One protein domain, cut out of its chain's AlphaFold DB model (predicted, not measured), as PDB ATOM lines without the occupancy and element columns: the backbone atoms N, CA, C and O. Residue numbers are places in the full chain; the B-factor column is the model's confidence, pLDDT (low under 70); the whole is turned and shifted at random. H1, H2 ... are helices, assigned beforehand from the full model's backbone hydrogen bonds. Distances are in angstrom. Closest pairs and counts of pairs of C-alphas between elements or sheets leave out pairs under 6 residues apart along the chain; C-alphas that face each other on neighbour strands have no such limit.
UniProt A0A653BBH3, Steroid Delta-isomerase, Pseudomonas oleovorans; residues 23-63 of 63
ATOM      1  N   ASP A  23      52.808 128.236  79.954       96.06
ATOM      2  CA  ASP A  23      52.791 127.046  80.817       96.06
ATOM      3  C   ASP A  23      53.284 127.395  82.231       96.06
ATOM      4  O   ASP A  23      54.476 127.326  82.539       96.06
ATOM      5  N   VAL A  24      52.352 127.805  83.096       95.19
ATOM      6  CA  VAL A  24      52.659 128.229  84.473       95.19
ATOM      7  C   VAL A  24      53.203 127.073  85.314       95.19
ATOM      8  O   VAL A  24      54.168 127.267  86.052       95.19
ATOM      9  N   ASP A  25      52.647 125.870  85.169       95.44
ATOM     10  CA  ASP A  25      53.085 124.694  85.925       95.44
ATOM     11  C   ASP A  25      54.529 124.319  85.568       95.44
ATOM     12  O   ASP A  25      55.362 124.082  86.449       95.44
ATOM     13  N   GLY A  26      54.855 124.343  84.273       96.88
ATOM     14  CA  GLY A  26      56.212 124.132  83.791       96.88
ATOM     15  C   GLY A  26      57.188 125.193  84.301       96.88
ATOM     16  O   GLY A  26      58.301 124.849  84.704       96.88
ATOM     17  N   ILE A  27      56.785 126.471  84.336       97.00
ATOM     18  CA  ILE A  27      57.608 127.554  84.902       97.00
ATOM     19  C   ILE A  27      57.876 127.300  86.389       97.00
ATOM     20  O   ILE A  27      59.022 127.384  86.834       97.00
ATOM     21  N   LEU A  28      56.845 126.959  87.167       96.50
ATOM     22  CA  LEU A  28      56.967 126.728  88.609       96.50
ATOM     23  C   LEU A  28      57.869 125.541  88.948       96.50
ATOM     24  O   LEU A  28      58.547 125.572  89.977       96.50
ATOM     25  N   ALA A  29      57.938 124.535  88.074       96.69
ATOM     26  CA  ALA A  29      58.850 123.405  88.230       96.69
ATOM     27  C   ALA A  29      60.337 123.807  88.151       96.69
ATOM     28  O   ALA A  29      61.186 123.090  88.681       96.69
ATOM     29  N   LEU A  30      60.666 124.951  87.533       95.94
ATOM     30  CA  LEU A  30      62.033 125.487  87.493       95.94
ATOM     31  C   LEU A  30      62.431 126.218  88.784       95.94
ATOM     32  O   LEU A  30      63.619 126.414  89.040       95.94
ATOM     33  N   TYR A  31      61.458 126.630  89.598       96.62
ATOM     34  CA  TYR A  31      61.695 127.385  90.824       96.62
ATOM     35  C   TYR A  31      61.867 126.472  92.039       96.62
ATOM     36  O   TYR A  31      61.167 125.473  92.186       96.62
ATOM     37  N   ALA A  32      62.753 126.846  92.964       96.69
ATOM     38  CA  ALA A  32      62.813 126.250  94.300       96.69
ATOM     39  C   ALA A  32      61.558 126.596  95.132       96.69
ATOM     40  O   ALA A  32      60.853 127.561  94.832       96.69
ATOM     41  N   ASP A  33      61.289 125.829  96.194       95.56
ATOM     42  CA  ASP A  33      60.124 126.044  97.071       95.56
ATOM     43  C   ASP A  33      60.111 127.440  97.715       95.56
ATOM     44  O   ASP A  33      59.051 128.053  97.853       95.56
ATOM     45  N   ASP A  34      61.291 127.954  98.059       96.19
ATOM     46  CA  ASP A  34      61.546 129.243  98.707       96.19
ATOM     47  C   ASP A  34      62.074 130.313  97.735       96.19
ATOM     48  O   ASP A  34      62.621 131.337  98.157       96.19
ATOM     49  N   ALA A  35      61.904 130.089  96.428       97.19
ATOM     50  CA  ALA A  35      62.410 130.984  95.404       97.19
ATOM     51  C   ALA A  35      61.908 132.423  95.563       97.19
ATOM     52  O   ALA A  35      60.824 132.687  96.091       97.19
ATOM     53  N   ARG A  36      62.711 133.361  95.058       97.31
ATOM     54  CA  ARG A  36      62.428 134.792  95.112       97.31
ATOM     55  C   ARG A  36      62.367 135.359  93.705       97.31
ATOM     56  O   ARG A  36      63.267 135.105  92.907       97.31
ATOM     57  N   VAL A  37      61.325 136.131  93.425       96.62
ATOM     58  CA  VAL A  37      61.166 136.866  92.165       96.62
ATOM     59  C   VAL A  37      60.998 138.339  92.485       96.62
ATOM     60  O   VAL A  37      60.208 138.704  93.353       96.62
ATOM     61  N   GLU A  38      61.747 139.176  91.784       96.81
ATOM     62  CA  GLU A  38      61.723 140.625  91.929       96.81
ATOM     63  C   GLU A  38      61.458 141.241  90.559       96.81
ATOM     64  O   GLU A  38      62.320 141.213  89.681       96.81
ATOM     65  N   ASP A  39      60.239 141.740  90.367       92.88
ATOM     66  CA  ASP A  39      59.800 142.330  89.106       92.88
ATOM     67  C   ASP A  39      58.800 143.478  89.371       92.88
ATOM     68  O   ASP A  39      57.699 143.220  89.874       92.88
ATOM     69  N   PRO A  40      59.154 144.746  89.075       94.81
ATOM     70  CA  PRO A  40      60.456 145.202  88.582       94.81
ATOM     71  C   PRO A  40      61.545 145.171  89.666       94.81
ATOM     72  O   PRO A  40      61.263 145.174  90.866       94.81
ATOM     73  N   VAL A  41      62.808 145.209  89.234       94.38
ATOM     74  CA  VAL A  41      63.972 145.328  90.131       94.38
ATOM     75  C   VAL A  41      63.855 146.589  91.000       94.38
ATOM     76  O   VAL A  41      63.520 147.671  90.518       94.38
ATOM     77  N   GLY A  42      64.141 146.444  92.290       94.38
ATOM     78  CA  GLY A  42      63.984 147.422  93.363       94.38
ATOM     79  C   GLY A  42      62.714 147.247  94.205       94.38
ATOM     80  O   GLY A  42      62.530 147.986  95.174       94.38
ATOM     81  N   THR A  43      61.823 146.314  93.858       94.00
ATOM     82  CA  THR A  43      60.559 146.091  94.585       94.00
ATOM     83  C   THR A  43      60.673 144.995  95.648       94.00
ATOM     84  O   THR A  43      61.583 144.168  95.602       94.00
ATOM     85  N   PRO A  44      59.767 144.959  96.649       95.88
ATOM     86  CA  PRO A  44      59.712 143.841  97.581       95.88
ATOM     87  C   PRO A  44      59.530 142.514  96.825       95.88
ATOM     88  O   PRO A  44      58.570 142.387  96.062       95.88
ATOM     89  N   PRO A  45      60.407 141.517  97.037       96.88
ATOM     90  CA  PRO A  45      60.358 140.289  96.266       96.88
ATOM     91  C   PRO A  45      59.137 139.448  96.637       96.88
ATOM     92  O   PRO A  45      58.741 139.357  97.803       96.88
ATOM     93  N   LEU A  46      58.598 138.758  95.638       97.12
ATOM     94  CA  LEU A  46      57.692 137.635  95.820       97.12
ATOM     95  C   LEU A  46      58.491 136.461  96.376       97.12
ATOM     96  O   LEU A  46      59.584 136.180  95.890       97.12
ATOM     97  N   ILE A  47      57.956 135.784  97.390       97.50
ATOM     98  CA  ILE A  47      58.655 134.696  98.081       97.50
ATOM     99  C   ILE A  47      57.802 133.432  98.021       97.50
ATOM    100  O   ILE A  47      56.647 133.427  98.452       97.50
ATOM    101  N   GLY A  48      58.416 132.364  97.527       96.81
ATOM    102  CA  GLY A  48      57.848 131.030  97.428       96.81
ATOM    103  C   GLY A  48      56.935 130.823  96.220       96.81
ATOM    104  O   GLY A  48      56.380 131.765  95.643       96.81
ATOM    105  N   ARG A  49      56.756 129.549  95.847       95.62
ATOM    106  CA  ARG A  49      56.040 129.157  94.620       95.62
ATOM    107  C   ARG A  49      54.624 129.721  94.524       95.62
ATOM    108  O   ARG A  49      54.257 130.199  93.462       95.62
ATOM    109  N   THR A  50      53.856 129.764  95.613       95.50
ATOM    110  CA  THR A  50      52.477 130.293  95.590       95.50
ATOM    111  C   THR A  50      52.407 131.784  95.237       95.50
ATOM    112  O   THR A  50      51.469 132.226  94.573       95.50
ATOM    113  N   ALA A  51      53.374 132.592  95.683       96.19
ATOM    114  CA  ALA A  51      53.412 134.012  95.332       96.19
ATOM    115  C   ALA A  51      53.791 134.201  93.854       96.19
ATOM    116  O   ALA A  51      53.198 135.028  93.161       96.19
ATOM    117  N   ILE A  52      54.738 133.390  93.381       96.75
ATOM    118  CA  ILE A  52      55.243 133.386  92.006       96.75
ATOM    119  C   ILE A  52      54.175 132.879  91.017       96.75
ATOM    120  O   ILE A  52      53.963 133.484  89.973       96.75
ATOM    121  N   GLU A  53      53.429 131.835  91.369       95.56
ATOM    122  CA  GLU A  53      52.302 131.291  90.597       95.56
ATOM    123  C   GLU A  53      51.258 132.373  90.304       95.56
ATOM    124  O   GLU A  53      50.897 132.630  89.154       95.56
ATOM    125  N   ARG A  54      50.820 133.083  91.352       95.31
ATOM    126  CA  ARG A  54      49.858 134.189  91.224       95.31
ATOM    127  C   ARG A  54      50.380 135.307  90.330       95.31
ATOM    128  O   ARG A  54      49.580 135.971  89.672       95.31
ATOM    129  N   PHE A  55      51.688 135.551  90.338       95.25
ATOM    130  CA  PHE A  55      52.320 136.531  89.464       95.25
ATOM    131  C   PHE A  55      52.258 136.092  87.998       95.25
ATOM    132  O   PHE A  55      51.764 136.859  87.171       95.25
ATOM    133  N   TYR A  56      52.633 134.850  87.682       95.31
ATOM    134  CA  TYR A  56      52.571 134.346  86.307       95.31
ATOM    135  C   TYR A  56      51.144 134.251  85.765       95.31
ATOM    136  O   TYR A  56      50.915 134.657  84.630       95.31
ATOM    137  N   HIS A  57      50.163 133.821  86.564       93.88
ATOM    138  CA  HIS A  57      48.762 133.833  86.122       93.88
ATOM    139  C   HIS A  57      48.263 135.242  85.779       93.88
ATOM    140  O   HIS A  57      47.538 135.416  84.801       93.88
ATOM    141  N   LYS A  58      48.671 136.263  86.547       92.38
ATOM    142  CA  LYS A  58      48.332 137.664  86.252       92.38
ATOM    143  C   LYS A  58      49.058 138.192  85.014       92.38
ATOM    144  O   LYS A  58      48.448 138.907  84.228       92.38
ATOM    145  N   GLY A  59      50.344 137.875  84.865       90.19
ATOM    146  CA  GLY A  59      51.194 138.396  83.793       90.19
ATOM    147  C   GLY A  59      50.953 137.741  82.432       90.19
ATOM    148  O   GLY A  59      50.991 138.425  81.415       90.19
ATOM    149  N   LEU A  60      50.665 136.436  82.406       88.75
ATOM    150  CA  LEU A  60      50.472 135.662  81.173       88.75
ATOM    151  C   LEU A  60      49.011 135.634  80.689       88.75
ATOM    152  O   LEU A  60      48.727 135.083  79.629       88.75
ATOM    153  N   GLY A  61      48.086 136.254  81.430       69.19
ATOM    154  CA  GLY A  61      46.782 136.672  80.903       69.19
ATOM    155  C   GLY A  61      45.842 135.558  80.432       69.19
ATOM    156  O   GLY A  61      45.002 135.812  79.569       69.19
ATOM    157  N   ARG A  62      45.939 134.338  80.973       59.66
ATOM    158  CA  ARG A  62      44.977 133.266  80.672       59.66
ATOM    159  C   ARG A  62      43.830 133.276  81.685       59.66
ATOM    160  O   ARG A  62      43.970 132.720  82.773       59.66
ATOM    161  N   ASN A  63      42.732 133.937  81.309       44.97
ATOM    162  CA  ASN A  63      41.388 133.690  81.852       44.97
ATOM    163  C   ASN A  63      40.765 132.461  81.186       44.97
ATOM    164  O   ASN A  63      40.971 132.305  79.960       44.97
TER     165      ASN A  63
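This is residues 23 to 63 of the 63 residues of the protein "Steroid Delta-isomerase" of Pseudomonas oleovorans (UniProt A0A653BBH3). Helix H2 packs on the shorter H1 as a splayed helical hairpin, and the long loop of residues 31 to 48 reaches away from the pair and folds back, its turn at Gly 42. Residues 36 to 37 pair antiparallel with residues 46 to 47 within this loop. The printed part has 41 residues with two named helices, H1 then H2, and no named strand; the class is all helix, though helices hold 18 residues. It is compact, with a radius of gyration of the C-alphas of 10.0 A, and spans 28 by 20 by 12 A.

H2, residues 49 to 59, and H1, residues 24 to 30, touch; their closest C-alphas, of Tyr 56 and Val 24, are 6.4 A apart. They form a hairpin, running opposite ways at a steep tilt of 44 degrees. Every O i to N i+4 pair of H2 is within hydrogen-bond range; in H1, 2 of 3 are.

H2 measures 15.0 A from C-alpha 49 to C-alpha 59 at (51.194, 138.396, 83.793). H1 measures 10.2 A from C-alpha 24 at (52.659, 128.229, 84.473) to C-alpha 30.

The C-alphas farthest apart, of Gly 42 and Asn 63, are 28.8 A apart. The printed part has no cut, and the link from H1 to H2 is long. Mean pLDDT of the printed part is 92.7; residues 61 to 63 are under 70.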